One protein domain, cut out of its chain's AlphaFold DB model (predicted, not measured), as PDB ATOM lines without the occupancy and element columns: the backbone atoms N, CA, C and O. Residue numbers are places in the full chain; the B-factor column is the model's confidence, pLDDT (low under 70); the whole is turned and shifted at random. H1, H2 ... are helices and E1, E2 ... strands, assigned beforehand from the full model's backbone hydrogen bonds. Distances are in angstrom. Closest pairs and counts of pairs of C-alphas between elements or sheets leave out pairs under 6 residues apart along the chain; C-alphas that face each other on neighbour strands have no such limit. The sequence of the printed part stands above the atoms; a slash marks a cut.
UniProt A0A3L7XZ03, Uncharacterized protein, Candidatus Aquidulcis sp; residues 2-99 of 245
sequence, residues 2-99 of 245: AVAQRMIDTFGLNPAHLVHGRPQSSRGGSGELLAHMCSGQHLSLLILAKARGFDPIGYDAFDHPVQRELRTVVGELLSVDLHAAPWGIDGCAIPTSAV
ATOM      1  N   ALA A   2     -60.813 -22.215  34.952       81.06
ATOM      2  CA  ALA A   2     -60.440 -21.169  33.975       81.06
ATOM      3  C   ALA A   2     -59.764 -19.906  34.564       81.06
ATOM      4  O   ALA A   2     -58.890 -19.330  33.927       81.06
ATOM      5  N   VAL A   3     -60.143 -19.464  35.771       87.44
ATOM      6  CA  VAL A   3     -59.508 -18.301  36.428       87.44
ATOM      7  C   VAL A   3     -58.085 -18.626  36.892       87.44
ATOM      8  O   VAL A   3     -57.174 -17.861  36.604       87.44
ATOM      9  N   ALA A   4     -57.888 -19.769  37.554       89.06
ATOM     10  CA  ALA A   4     -56.582 -20.207  38.048       89.06
ATOM     11  C   ALA A   4     -55.577 -20.408  36.900       89.06
ATOM     12  O   ALA A   4     -54.447 -19.938  36.989       89.06
ATOM     13  N   GLN A   5     -56.015 -21.008  35.785       90.44
ATOM     14  CA  GLN A   5     -55.177 -21.126  34.591       90.44
ATOM     15  C   GLN A   5     -54.788 -19.750  34.036       90.44
ATOM     16  O   GLN A   5     -53.613 -19.489  33.811       90.44
ATOM     17  N   ARG A   6     -55.742 -18.814  33.923       92.69
ATOM     18  CA  ARG A   6     -55.424 -17.442  33.497       92.69
ATOM     19  C   ARG A   6     -54.436 -16.742  34.429       92.69
ATOM     20  O   ARG A   6     -53.622 -15.969  33.938       92.69
ATOM     21  N   MET A   7     -54.488 -16.980  35.742       94.31
ATOM     22  CA  MET A   7     -53.488 -16.439  36.674       94.31
ATOM     23  C   MET A   7     -52.094 -17.000  36.374       94.31
ATOM     24  O   MET A   7     -51.136 -16.234  36.333       94.31
ATOM     25  N   ILE A   8     -51.982 -18.307  36.117       94.12
ATOM     26  CA  ILE A   8     -50.716 -18.937  35.720       94.12
ATOM     27  C   ILE A   8     -50.161 -18.288  34.459       94.12
ATOM     28  O   ILE A   8     -49.015 -17.843  34.472       94.12
ATOM     29  N   ASP A   9     -50.982 -18.187  33.414       95.44
ATOM     30  CA  ASP A   9     -50.553 -17.673  32.114       95.44
ATOM     31  C   ASP A   9     -50.167 -16.187  32.211       95.44
ATOM     32  O   ASP A   9     -49.108 -15.779  31.740       95.44
ATOM     33  N   THR A  10     -50.989 -15.381  32.896       96.81
ATOM     34  CA  THR A  10     -50.779 -13.927  33.047       96.81
ATOM     35  C   THR A  10     -49.508 -13.612  33.824       96.81
ATOM     36  O   THR A  10     -48.781 -12.684  33.477       96.81
ATOM     37  N   PHE A  11     -49.241 -14.361  34.897       96.19
ATOM     38  CA  PHE A  11     -48.107 -14.094  35.779       96.19
ATOM     39  C   PHE A  11     -46.909 -15.002  35.503       96.19
ATOM     40  O   PHE A  11     -45.904 -14.885  36.205       96.19
ATOM     41  N   GLY A  12     -46.970 -15.876  34.492       95.69
ATOM     42  CA  GLY A  12     -45.918 -16.838  34.152       95.69
ATOM     43  C   GLY A  12     -45.480 -17.659  35.365       95.69
ATOM     44  O   GLY A  12     -44.304 -17.614  35.742       95.69
ATOM     45  N   LEU A  13     -46.440 -18.294  36.041       94.19
ATOM     46  CA  LEU A  13     -46.198 -19.119  37.228       94.19
ATOM     47  C   LEU A  13     -45.908 -20.565  36.818       94.19
ATOM     48  O   LEU A  13     -46.435 -21.049  35.821       94.19
ATOM     49  N   ASN A  14     -45.116 -21.283  37.612       91.19
ATOM     50  CA  ASN A  14     -44.944 -22.721  37.427       91.19
ATOM     51  C   ASN A  14     -45.958 -23.478  38.306       91.19
ATOM     52  O   ASN A  14     -45.814 -23.454  39.531       91.19
ATOM     53  N   PRO A  15     -46.964 -24.167  37.735       87.31
ATOM     54  CA  PRO A  15     -47.948 -24.913  38.521       87.31
ATOM     55  C   PRO A  15     -47.329 -26.057  39.333       87.31
ATOM     56  O   PRO A  15     -47.924 -26.468  40.324       87.31
ATOM     57  N   ALA A  16     -46.133 -26.540  38.973       87.69
ATOM     58  CA  ALA A  16     -45.414 -27.547  39.754       87.69
ATOM     59  C   ALA A  16     -44.968 -27.038  41.137       87.69
ATOM     60  O   ALA A  16     -44.621 -27.843  41.993       87.69
ATOM     61  N   HIS A  17     -44.979 -25.719  41.364       90.88
ATOM     62  CA  HIS A  17     -44.685 -25.142  42.674       90.88
ATOM     63  C   HIS A  17     -45.905 -25.156  43.603       90.88
ATOM     64  O   HIS A  17     -45.754 -24.860  44.780       90.88
ATOM     65  N   LEU A  18     -47.117 -25.457  43.117       89.50
ATOM     66  CA  LEU A  18     -48.300 -25.514  43.976       89.50
ATOM     67  C   LEU A  18     -48.205 -26.664  44.987       89.50
ATOM     68  O   LEU A  18     -47.764 -27.763  44.666       89.50
ATOM     69  N   VAL A  19     -48.705 -26.404  46.194       84.12
ATOM     70  CA  VAL A  19     -48.833 -27.379  47.282       84.12
ATOM     71  C   VAL A  19     -50.289 -27.389  47.745       84.12
ATOM     72  O   VAL A  19     -50.958 -26.361  47.657       84.12
ATOM     73  N   HIS A  20     -50.798 -28.530  48.211       70.25
ATOM     74  CA  HIS A  20     -52.064 -28.587  48.951       70.25
ATOM     75  C   HIS A  20     -52.094 -29.761  49.940       70.25
ATOM     76  O   HIS A  20     -51.614 -30.856  49.635       70.25
ATOM     77  N   GLY A  21     -52.682 -29.520  51.114       54.84
ATOM     78  CA  GLY A  21     -52.620 -30.344  52.330       54.84
ATOM     79  C   GLY A  21     -53.406 -31.658  52.369       54.84
ATOM     80  O   GLY A  21     -54.022 -31.964  53.385       54.84
ATOM     81  N   ARG A  22     -53.344 -32.498  51.328       49.00
ATOM     82  CA  ARG A  22     -53.723 -33.919  51.479       49.00
ATOM     83  C   ARG A  22     -52.488 -34.814  51.617       49.00
ATOM     84  O   ARG A  22     -51.496 -34.560  50.932       49.00
ATOM     85  N   PRO A  23     -52.533 -35.870  52.459       41.97
ATOM     86  CA  PRO A  23     -51.457 -36.849  52.538       41.97
ATOM     87  C   PRO A  23     -51.144 -37.437  51.158       41.97
ATOM     88  O   PRO A  23     -52.033 -37.659  50.335       41.97
ATOM     89  N   GLN A  24     -49.858 -37.693  50.929       43.62
ATOM     90  CA  GLN A  24     -49.267 -38.259  49.718       43.62
ATOM     91  C   GLN A  24     -49.767 -39.687  49.410       43.62
ATOM     92  O   GLN A  24     -49.025 -40.651  49.564       43.62
ATOM     93  N   SER A  25     -50.995 -39.846  48.917       37.22
ATOM     94  CA  SER A  25     -51.409 -41.076  48.215       37.22
ATOM     95  C   SER A  25     -52.082 -40.823  46.865       37.22
ATOM     96  O   SER A  25     -52.228 -41.745  46.071       37.22
ATOM     97  N   SER A  26     -52.411 -39.573  46.542       38.94
ATOM     98  CA  SER A  26     -52.857 -39.177  45.208       38.94
ATOM     99  C   SER A  26     -52.112 -37.915  44.790       38.94
ATOM    100  O   SER A  26     -52.576 -36.795  45.014       38.94
ATOM    101  N   ARG A  27     -50.932 -38.082  44.178       40.41
ATOM    102  CA  ARG A  27     -50.391 -37.049  43.284       40.41
ATOM    103  C   ARG A  27     -51.292 -37.019  42.053       40.41
ATOM    104  O   ARG A  27     -50.988 -37.637  41.037       40.41
ATOM    105  N   GLY A  28     -52.428 -36.350  42.195       37.72
ATOM    106  CA  GLY A  28     -53.223 -35.904  41.069       37.72
ATOM    107  C   GLY A  28     -52.360 -35.085  40.130       37.72
ATOM    108  O   GLY A  28     -51.491 -34.331  40.581       37.72
ATOM    109  N   GLY A  29     -52.569 -35.230  38.824       43.88
ATOM    110  CA  GLY A  29     -51.930 -34.353  37.846       43.88
ATOM    111  C   GLY A  29     -52.203 -32.876  38.158       43.88
ATOM    112  O   GLY A  29     -53.119 -32.536  38.907       43.88
ATOM    113  N   SER A  30     -51.446 -31.967  37.544       51.16
ATOM    114  CA  SER A  30     -51.589 -30.507  37.708       51.16
ATOM    115  C   SER A  30     -53.029 -29.979  37.558       51.16
ATOM    116  O   SER A  30     -53.363 -28.943  38.129       51.16
ATOM    117  N   GLY A  31     -53.908 -30.700  36.851       55.94
ATOM    118  CA  GLY A  31     -55.338 -30.397  36.755       55.94
ATOM    119  C   GLY A  31     -56.126 -30.527  38.070       55.94
ATOM    120  O   GLY A  31     -57.048 -29.744  38.287       55.94
ATOM    121  N   GLU A  32     -55.760 -31.446  38.969       65.56
ATOM    122  CA  GLU A  32     -56.438 -31.625  40.267       65.56
ATOM    123  C   GLU A  32     -56.087 -30.495  41.252       65.56
ATOM    124  O   GLU A  32     -56.960 -29.985  41.956       65.56
ATOM    125  N   LEU A  33     -54.841 -30.009  41.212       73.56
ATOM    126  CA  LEU A  33     -54.359 -28.874  42.014       73.56
ATOM    127  C   LEU A  33     -55.107 -27.570  41.685       73.56
ATOM    128  O   LEU A  33     -55.482 -26.811  42.581       73.56
ATOM    129  N   LEU A  34     -55.375 -27.313  40.401       81.06
ATOM    130  CA  LEU A  34     -56.097 -26.115  39.941       81.06
ATOM    131  C   LEU A  34     -57.613 -26.184  40.149       81.06
ATOM    132  O   LEU A  34     -58.307 -25.165  40.029       81.06
ATOM    133  N   ALA A  35     -58.136 -27.375  40.436       81.06
ATOM    134  CA  ALA A  35     -59.529 -27.577  40.808       81.06
ATOM    135  C   ALA A  35     -59.768 -27.368  42.313       81.06
ATOM    136  O   ALA A  35     -60.915 -27.176  42.717       81.06
ATOM    137  N   HIS A  36     -58.713 -27.355  43.138       84.62
ATOM    138  CA  HIS A  36     -58.834 -27.130  44.575       84.62
ATOM    139  C   HIS A  36     -59.383 -25.728  44.894       84.62
ATOM    140  O   HIS A  36     -59.001 -24.735  44.264       84.62
ATOM    141  N   MET A  37     -60.240 -25.625  45.917       85.12
ATOM    142  CA  MET A  37     -60.910 -24.370  46.294       85.12
ATOM    143  C   MET A  37     -59.937 -23.265  46.739       85.12
ATOM    144  O   MET A  37     -60.179 -22.091  46.481       85.12
ATOM    145  N   CYS A  38     -58.792 -23.635  47.323       89.62
ATOM    146  CA  CYS A  38     -57.757 -22.681  47.743       89.62
ATOM    147  C   CYS A  38     -56.765 -22.315  46.626       89.62
ATOM    148  O   CYS A  38     -55.877 -21.499  46.855       89.62
ATOM    149  N   SER A  39     -56.885 -22.872  45.415       90.06
ATOM    150  CA  SER A  39     -55.910 -22.652  44.329       90.06
ATOM    151  C   SER A  39     -55.617 -21.169  44.058       90.06
ATOM    152  O   SER A  39     -54.461 -20.796  43.883       90.06
ATOM    153  N   GLY A  40     -56.627 -20.293  44.112       91.31
ATOM    154  CA  GLY A  40     -56.436 -18.845  43.955       91.31
ATOM    155  C   GLY A  40     -55.579 -18.203  45.057       91.31
ATOM    156  O   GLY A  40     -54.753 -17.339  44.760       91.31
ATOM    157  N   GLN A  41     -55.715 -18.655  46.310       92.88
ATOM    158  CA  GLN A  41     -54.884 -18.197  47.431       92.88
ATOM    159  C   GLN A  41     -53.434 -18.640  47.229       92.88
ATOM    160  O   GLN A  41     -52.531 -17.813  47.289       92.88
ATOM    161  N   HIS A  42     -53.209 -19.913  46.905       94.50
ATOM    162  CA  HIS A  42     -51.864 -20.439  46.663       94.50
ATOM    163  C   HIS A  42     -51.173 -19.748  45.481       94.50
ATOM    164  O   HIS A  42     -50.017 -19.341  45.581       94.50
ATOM    165  N   LEU A  43     -51.895 -19.522  44.381       95.31
ATOM    166  CA  LEU A  43     -51.369 -18.767  43.244       95.31
ATOM    167  C   LEU A  43     -51.033 -17.321  43.631       95.31
ATOM    168  O   LEU A  43     -50.021 -16.799  43.177       95.31
ATOM    169  N   SER A  44     -51.821 -16.686  44.502       95.31
ATOM    170  CA  SER A  44     -51.519 -15.339  45.011       95.31
ATOM    171  C   SER A  44     -50.224 -15.299  45.833       95.31
ATOM    172  O   SER A  44     -49.458 -14.344  45.716       95.31
ATOM    173  N   LEU A  45     -49.933 -16.352  46.602       96.69
ATOM    174  CA  LEU A  45     -48.676 -16.490  47.348       96.69
ATOM    175  C   LEU A  45     -47.471 -16.670  46.408       96.69
ATOM    176  O   LEU A  45     -46.430 -16.049  46.619       96.69
ATOM    177  N   LEU A  46     -47.629 -17.432  45.322       97.00
ATOM    178  CA  LEU A  46     -46.604 -17.561  44.277       97.00
ATOM    179  C   LEU A  46     -46.390 -16.254  43.497       97.00
ATOM    180  O   LEU A  46     -45.255 -15.914  43.160       97.00
ATOM    181  N   ILE A  47     -47.460 -15.494  43.238       97.56
ATOM    182  CA  ILE A  47     -47.367 -14.151  42.645       97.56
ATOM    183  C   ILE A  47     -46.567 -13.230  43.567       97.56
ATOM    184  O   ILE A  47     -45.698 -12.506  43.082       97.56
ATOM    185  N   LEU A  48     -46.814 -13.281  44.882       97.69
ATOM    186  CA  LEU A  48     -46.052 -12.501  45.856       97.69
ATOM    187  C   LEU A  48     -44.570 -12.899  45.862       97.69
ATOM    188  O   LEU A  48     -43.719 -12.016  45.774       97.69
ATOM    189  N   ALA A  49     -44.258 -14.200  45.890       98.19
ATOM    190  CA  ALA A  49     -42.877 -14.684  45.810       98.19
ATOM    191  C   ALA A  49     -42.158 -14.113  44.580       98.19
ATOM    192  O   ALA A  49     -41.103 -13.492  44.701       98.19
ATOM    193  N   LYS A  50     -42.788 -14.223  43.403       97.81
ATOM    194  CA  LYS A  50     -42.244 -13.707  42.143       97.81
ATOM    195  C   LYS A  50     -42.058 -12.190  42.163       97.81
ATOM    196  O   LYS A  50     -41.007 -11.707  41.756       97.81
ATOM    197  N   ALA A  51     -43.050 -11.442  42.647       97.69
ATOM    198  CA  ALA A  51     -42.997  -9.981  42.710       97.69
ATOM    199  C   ALA A  51     -41.883  -9.460  43.636       97.69
ATOM    200  O   ALA A  51     -41.383  -8.356  43.432       97.69
ATOM    201  N   ARG A  52     -41.496 -10.251  44.643       97.94
ATOM    202  CA  ARG A  52     -40.428  -9.928  45.599       97.94
ATOM    203  C   ARG A  52     -39.074 -10.553  45.265       97.94
ATOM    204  O   ARG A  52     -38.093 -10.227  45.921       97.94
ATOM    205  N   GLY A  53     -39.013 -11.436  44.266       97.56
ATOM    206  CA  GLY A  53     -37.807 -12.203  43.946       97.56
ATOM    207  C   GLY A  53     -37.460 -13.274  44.987       97.56
ATOM    208  O   GLY A  53     -36.300 -13.659  45.093       97.56
ATOM    209  N   PHE A  54     -38.436 -13.741  45.769       98.31
ATOM    210  CA  PHE A  54     -38.251 -14.866  46.685       98.31
ATOM    211  C   PHE A  54     -38.271 -16.195  45.925       98.31
ATOM    212  O   PHE A  54     -38.930 -16.309  44.887       98.31
ATOM    213  N   ASP A  55     -37.600 -17.212  46.474       97.31
ATOM    214  CA  ASP A  55     -37.796 -18.593  46.030       97.31
ATOM    215  C   ASP A  55     -39.287 -18.949  46.193       97.31
ATOM    216  O   ASP A  55     -39.860 -18.699  47.252       97.31
ATOM    217  N   PRO A  56     -39.979 -19.434  45.151       95.06
ATOM    218  CA  PRO A  56     -41.356 -19.882  45.291       95.06
ATOM    219  C   PRO A  56     -41.484 -21.217  46.032       95.06
ATOM    220  O   PRO A  56     -42.600 -21.563  46.411       95.06
ATOM    221  N   ILE A  57     -40.416 -22.001  46.192       94.75
ATOM    222  CA  ILE A  57     -40.477 -23.322  46.824       94.75
ATOM    223  C   ILE A  57     -40.528 -23.193  48.348       94.75
ATOM    224  O   ILE A  57     -39.722 -22.502  48.963       94.75
ATOM    225  N   GLY A  58     -41.479 -23.894  48.970       92.69
ATOM    226  CA  GLY A  58     -41.674 -23.852  50.420       92.69
ATOM    227  C   GLY A  58     -42.416 -22.607  50.905       92.69
ATOM    228  O   GLY A  58     -42.312 -22.260  52.080       92.69
ATOM    229  N   TYR A  59     -43.175 -21.924  50.038       95.19
ATOM    230  CA  TYR A  59     -44.011 -20.784  50.439       95.19
ATOM    231  C   TYR A  59     -45.073 -21.134  51.486       95.19
ATOM    232  O   TYR A  59     -45.649 -20.226  52.075       95.19
ATOM    233  N   ASP A  60     -45.359 -22.412  51.704       93.38
ATOM    234  CA  ASP A  60     -46.206 -22.977  52.753       93.38
ATOM    235  C   ASP A  60     -45.471 -23.187  54.090       93.38
ATOM    236  O   ASP A  60     -46.098 -23.504  55.097       93.38
ATOM    237  N   ALA A  61     -44.160 -22.954  54.162       95.12
ATOM    238  CA  ALA A  61     -43.428 -22.981  55.423       95.12
ATOM    239  C   ALA A  61     -43.654 -21.692  56.229       95.12
ATOM    240  O   ALA A  61     -43.600 -20.583  55.694       95.12
ATOM    241  N   PHE A  62     -43.842 -21.822  57.545       95.25
ATOM    242  CA  PHE A  62     -44.123 -20.692  58.440       95.25
ATOM    243  C   PHE A  62     -43.075 -19.570  58.363       95.25
ATOM    244  O   PHE A  62     -43.436 -18.389  58.355       95.25
ATOM    245  N   ASP A  63     -41.793 -19.919  58.250       96.00
ATOM    246  CA  ASP A  63     -40.690 -18.949  58.208       96.00
ATOM    247  C   ASP A  63     -40.383 -18.412  56.806       96.00
ATOM    248  O   ASP A  63     -39.531 -17.531  56.649       96.00
ATOM    249  N   HIS A  64     -41.095 -18.887  55.782       97.94
ATOM    250  CA  HIS A  64     -40.892 -18.425  54.418       97.94
ATOM    251  C   HIS A  64     -41.154 -16.908  54.301       97.94
ATOM    252  O   HIS A  64     -42.146 -16.415  54.856       97.94
ATOM    253  N   PRO A  65     -40.340 -16.139  53.546       98.44
ATOM    254  CA  PRO A  65     -40.516 -14.689  53.399       98.44
ATOM    255  C   PRO A  65     -41.927 -14.256  52.969       98.44
ATOM    256  O   PRO A  65     -42.457 -13.274  53.484       98.44
ATOM    257  N   VAL A  66     -42.582 -15.036  52.102       98.06
ATOM    258  CA  VAL A  66     -43.993 -14.837  51.708       98.06
ATOM    259  C   VAL A  66     -44.940 -14.869  52.911       98.06
ATOM    260  O   VAL A  66     -45.782 -13.983  53.050       98.06
ATOM    261  N   GLN A  67     -44.803 -15.863  53.795       97.75
ATOM    262  CA  GLN A  67     -45.663 -15.998  54.974       97.75
ATOM    263  C   GLN A  67     -45.381 -14.896  55.996       97.75
ATOM    264  O   GLN A  67     -46.307 -14.383  56.624       97.75
ATOM    265  N   ARG A  68     -44.119 -14.469  56.121       98.00
ATOM    266  CA  ARG A  68     -43.745 -13.317  56.953       98.00
ATOM    267  C   ARG A  68     -44.396 -12.024  56.458       98.00
ATOM    268  O   ARG A  68     -44.963 -11.299  57.271       98.00
ATOM    269  N   GLU A  69     -44.364 -11.747  55.152       97.69
ATOM    270  CA  GLU A  69     -45.045 -10.571  54.583       97.69
ATOM    271  C   GLU A  69     -46.562 -10.631  54.787       97.69
ATOM    272  O   GLU A  69     -47.163  -9.632  55.190       97.69
ATOM    273  N   LEU A  70     -47.172 -11.802  54.577       96.44
ATOM    274  CA  LEU A  70     -48.601 -12.005  54.815       96.44
ATOM    275  C   LEU A  70     -48.969 -11.698  56.271       96.44
ATOM    276  O   LEU A  70     -49.899 -10.929  56.515       96.44
ATOM    277  N   ARG A  71     -48.218 -12.240  57.238       97.69
ATOM    278  CA  ARG A  71     -48.449 -11.986  58.667       97.69
ATOM    279  C   ARG A  71     -48.280 -10.519  59.039       97.69
ATOM    280  O   ARG A  71     -49.084 -10.018  59.817       97.69
ATOM    281  N   THR A  72     -47.301  -9.817  58.467       97.44
ATOM    282  CA  THR A  72     -47.146  -8.371  58.690       97.44
ATOM    283  C   THR A  72     -48.374  -7.605  58.199       97.44
ATOM    284  O   THR A  72     -48.986  -6.876  58.974       97.44
ATOM    285  N   VAL A  73     -48.790  -7.803  56.944       96.38
ATOM    286  CA  VAL A  73     -49.921  -7.055  56.365       96.38
ATOM    287  C   VAL A  73     -51.229  -7.360  57.093       96.38
ATOM    288  O   VAL A  73     -51.962  -6.444  57.467       96.38
ATOM    289  N   VAL A  74     -51.532  -8.641  57.313       96.06
ATOM    290  CA  VAL A  74     -52.769  -9.040  57.995       96.06
ATOM    291  C   VAL A  74     -52.728  -8.616  59.464       96.06
ATOM    292  O   VAL A  74     -53.730  -8.126  59.976       96.06
ATOM    293  N   GLY A  75     -51.581  -8.719  60.135       97.38
ATOM    294  CA  GLY A  75     -51.436  -8.307  61.529       97.38
ATOM    295  C   GLY A  75     -51.684  -6.821  61.739       97.38
ATOM    296  O   GLY A  75     -52.431  -6.439  62.637       97.38
ATOM    297  N   GLU A  76     -51.172  -5.972  60.853       96.44
ATOM    298  CA  GLU A  76     -51.451  -4.537  60.894       96.44
ATOM    299  C   GLU A  76     -52.926  -4.217  60.608       96.44
ATOM    300  O   GLU A  76     -53.533  -3.387  61.291       96.44
ATOM    301  N   LEU A  77     -53.543  -4.912  59.645       96.12
ATOM    302  CA  LEU A  77     -54.970  -4.765  59.348       96.12
ATOM    303  C   LEU A  77     -55.869  -5.219  60.502       96.12
ATOM    304  O   LEU A  77     -56.929  -4.627  60.698       96.12
ATOM    305  N   LEU A  78     -55.449  -6.220  61.275       96.38
ATOM    306  CA  LEU A  78     -56.178  -6.727  62.440       96.38
ATOM    307  C   LEU A  78     -55.767  -6.049  63.754       96.38
ATOM    308  O   LEU A  78     -56.446  -6.221  64.763       96.38
ATOM    309  N   SER A  79     -54.698  -5.249  63.751       96.12
ATOM    310  CA  SER A  79     -54.057  -4.704  64.962       96.12
ATOM    311  C   SER A  79     -53.633  -5.807  65.951       96.12
ATOM    312  O   SER A  79     -53.832  -5.688  67.160       96.12
ATOM    313  N   VAL A  80     -53.074  -6.902  65.426       97.75
ATOM    314  CA  VAL A  80     -52.588  -8.073  66.176       97.75
ATOM    315  C   VAL A  80     -51.191  -8.431  65.677       97.75
ATOM    316  O   VAL A  80     -50.979  -8.534  64.471       97.75
ATOM    317  N   ASP A  81     -50.242  -8.675  66.583       97.56
ATOM    318  CA  ASP A  81     -48.935  -9.211  66.196       97.56
ATOM    319  C   ASP A  81     -49.053 -10.694  65.818       97.56
ATOM    320  O   ASP A  81     -49.071 -11.583  66.672       97.56
ATOM    321  N   LEU A  82     -49.149 -10.964  64.516       97.75
ATOM    322  CA  LEU A  82     -49.253 -12.328  64.003       97.75
ATOM    323  C   LEU A  82     -47.924 -13.084  64.010       97.75
ATOM    324  O   LEU A  82     -47.949 -14.304  63.870       97.75
ATOM    325  N   HIS A  83     -46.781 -12.412  64.189       96.56
ATOM    326  CA  HIS A  83     -45.489 -13.099  64.317       96.56
ATOM    327  C   HIS A  83     -45.336 -13.773  65.681       96.56
ATOM    328  O   HIS A  83     -44.653 -14.789  65.773       96.56
ATOM    329  N   ALA A  84     -46.006 -13.245  66.709       96.19
ATOM    330  CA  ALA A  84     -46.059 -13.827  68.050       96.19
ATOM    331  C   ALA A  84     -47.339 -14.644  68.326       96.19
ATOM    332  O   ALA A  84     -47.449 -15.289  69.370       96.19
ATOM    333  N   ALA A  85     -48.324 -14.610  67.425       97.12
ATOM    334  CA  ALA A  85     -49.587 -15.316  67.614       97.12
ATOM    335  C   ALA A  85     -49.417 -16.848  67.529       97.12
ATOM    336  O   ALA A  85     -48.631 -17.335  66.709       97.12
ATOM    337  N   PRO A  86     -50.203 -17.633  68.296       97.38
ATOM    338  CA  PRO A  86     -50.321 -19.069  68.068       97.38
ATOM    339  C   PRO A  86     -50.735 -19.350  66.623       97.38
ATOM    340  O   PRO A  86     -51.514 -18.595  66.038       97.38
ATOM    341  N   TRP A  87     -50.254 -20.444  66.047       96.44
ATOM    342  CA  TRP A  87     -50.566 -20.818  64.672       96.44
ATOM    343  C   TRP A  87     -50.642 -22.335  64.516       96.44
ATOM    344  O   TRP A  87     -50.163 -23.090  65.364       96.44
ATOM    345  N   GLY A  88     -51.268 -22.772  63.429       94.31
ATOM    346  CA  GLY A  88     -51.342 -24.173  63.025       94.31
ATOM    347  C   GLY A  88     -51.322 -24.317  61.508       94.31
ATOM    348  O   GLY A  88     -51.249 -23.325  60.783       94.31
ATOM    349  N   ILE A  89     -51.383 -25.556  61.026       91.06
ATOM    350  CA  ILE A  89     -51.482 -25.858  59.596       91.06
ATOM    351  C   ILE A  89     -52.952 -26.066  59.234       91.06
ATOM    352  O   ILE A  89     -53.627 -26.895  59.841       91.06
ATOM    353  N   ASP A  90     -53.437 -25.307  58.252       89.69
ATOM    354  CA  ASP A  90     -54.778 -25.480  57.691       89.69
ATOM    355  C   ASP A  90     -54.829 -26.675  56.718       89.69
ATOM    356  O   ASP A  90     -53.799 -27.128  56.214       89.69
ATOM    357  N   GLY A  91     -56.027 -27.165  56.388       85.12
ATOM    358  CA  GLY A  91     -56.228 -28.301  55.479       85.12
ATOM    359  C   GLY A  91     -55.676 -28.081  54.062       85.12
ATOM    360  O   GLY A  91     -55.442 -29.037  53.325       85.12
ATOM    361  N   CYS A  92     -55.415 -26.828  53.675       87.94
ATOM    362  CA  CYS A  92     -54.733 -26.492  52.426       87.94
ATOM    363  C   CYS A  92     -53.193 -26.504  52.517       87.94
ATOM    364  O   CYS A  92     -52.545 -26.322  51.492       87.94
ATOM    365  N   ALA A  93     -52.615 -26.805  53.686       89.50
ATOM    366  CA  ALA A  93     -51.190 -26.745  54.051       89.50
ATOM    367  C   ALA A  93     -50.623 -25.349  54.364       89.50
ATOM    368  O   ALA A  93     -49.449 -25.236  54.701       89.50
ATOM    369  N   ILE A  94     -51.426 -24.282  54.310       92.06
ATOM    370  CA  ILE A  94     -50.941 -22.935  54.640       92.06
ATOM    371  C   ILE A  94     -50.916 -22.713  56.164       92.06
ATOM    372  O   ILE A  94     -51.902 -23.025  56.845       92.06
ATOM    373  N   PRO A  95     -49.834 -22.131  56.718       94.19
ATOM    374  CA  PRO A  95     -49.790 -21.714  58.110       94.19
ATOM    375  C   PRO A  95     -50.857 -20.658  58.391       94.19
ATOM    376  O   PRO A  95     -50.939 -19.639  57.706       94.19
ATOM    377  N   THR A  96     -51.663 -20.890  59.418       93.44
ATOM    378  CA  THR A  96     -52.790 -20.030  59.783       93.44
ATOM    379  C   THR A  96     -52.649 -19.573  61.228       93.44
ATOM    380  O   THR A  96     -52.567 -20.390  62.145       93.44
ATOM    381  N   SER A  97     -52.610 -18.256  61.430       95.38
ATOM    382  CA  SER A  97     -52.509 -17.629  62.750       95.38
ATOM    383  C   SER A  97     -53.865 -17.582  63.457       95.38
ATOM    384  O   SER A  97     -54.893 -17.270  62.855       95.38
ATOM    385  N   ALA A  98     -53.856 -17.823  64.763       95.00
ATOM    386  CA  ALA A  98     -54.993 -17.583  65.633       95.00
ATOM    387  C   ALA A  98     -55.171 -16.077  65.866       95.00
ATOM    388  O   ALA A  98     -54.207 -15.351  66.112       95.00
ATOM    389  N   VAL A  99     -56.420 -15.608  65.834       95.88
ATOM    390  CA  VAL A  99     -56.767 -14.206  66.091       95.88
ATOM    391  C   VAL A  99     -57.979 -14.108  67.018       95.88
ATOM    392  O   VAL A  99     -58.874 -14.956  66.948       95.88
TER     393      VAL A  99
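What this domain is: This is residues 2 to 99 of the 245 residues of an uncharacterized protein of Candidatus Aquidulcis sp (UniProt A0A3L7XZ03). Two helices, H1 and H3, lie side by side and run the same way; the first residues of H4 meet H3 at a large angle, and H4 then runs away from it, so that H1, H3 and H4 follow each other along the longest axis. A small hairpin of strands, E1 and E2, lies at the H4 end, the short helix H2 lies near H1 and H3, and the loop residues 23 to 28 stick out. The printed part has 98 residues, with four named helices and then two named strands in the order H1 H2 H3 H4 E1 E2; the two strands form an antiparallel sheet, and the class is mostly helix. The whole is compact, with a radius of gyration of the C-alphas of 13.8 A and spans of 38 by 30 by 22 A.

Where its parts are: Find C-alpha 2 at (-60.440, -21.169, 33.975); from there H1 runs through residues 2 to 11, 14.3 A from first to last C-alpha. H2 takes residues 30 to 35 and is 9.0 A long. Look for H3 at C-alpha 39, (-55.910, -22.652, 44.329); it runs through residues 39 to 52 over 20.1 A. H4, residues 65 to 78, is 19.8 A long. E1, residues 87 to 89, measures 7.2 A, and E2, residues 95 to 97, measures 6.8 A and ends at C-alpha 97, (-52.509, -17.629, 62.750).

How they stand to each other: Start at Ala 4: its C-alpha and that of Gly 40 are the closest of H1 and H3, 6.1 A apart. These two helices touch and run the same way at a shallow tilt of 6 degrees. H2 is close to H1 but not clearly touching; their closest C-alphas, of Ala 4 and Leu 34, are 6.2 A apart. H2 is also close to H3 but not clearly touching, with the C-alphas of Leu 33 and Ser 39 at 6.8 A. Go on to Ala 49 and Val 66, the closest C-alphas of H3 and H4 at 6.0 A: H3 touches H4 with residues 45 to 49 alone, and H4 touches H3 with residues 65 to 66 alone. Their lines are only just about perpendicular, at 72 degrees. H1 and H4 are apart. E1 and E2 form a hairpin, antiparallel at 149 degrees; N 88 and O 96 are within hydrogen-bond range at 3.0 A, and N 96 and O 88 at 2.8 A. In H1, H2, H3 and H4 every O i to N i+4 pair is within hydrogen-bond range.

The domain as a whole: The two C-alphas farthest apart are those of Gly 29 and Ser 79, at 40.2 A. The printed part has no cut. The links H1 to H2, 18 residues, and H3 to H4, 12 residues, are long. Look at residues 21 to 32 for pLDDT under 70; the mean of the printed part is 87.6.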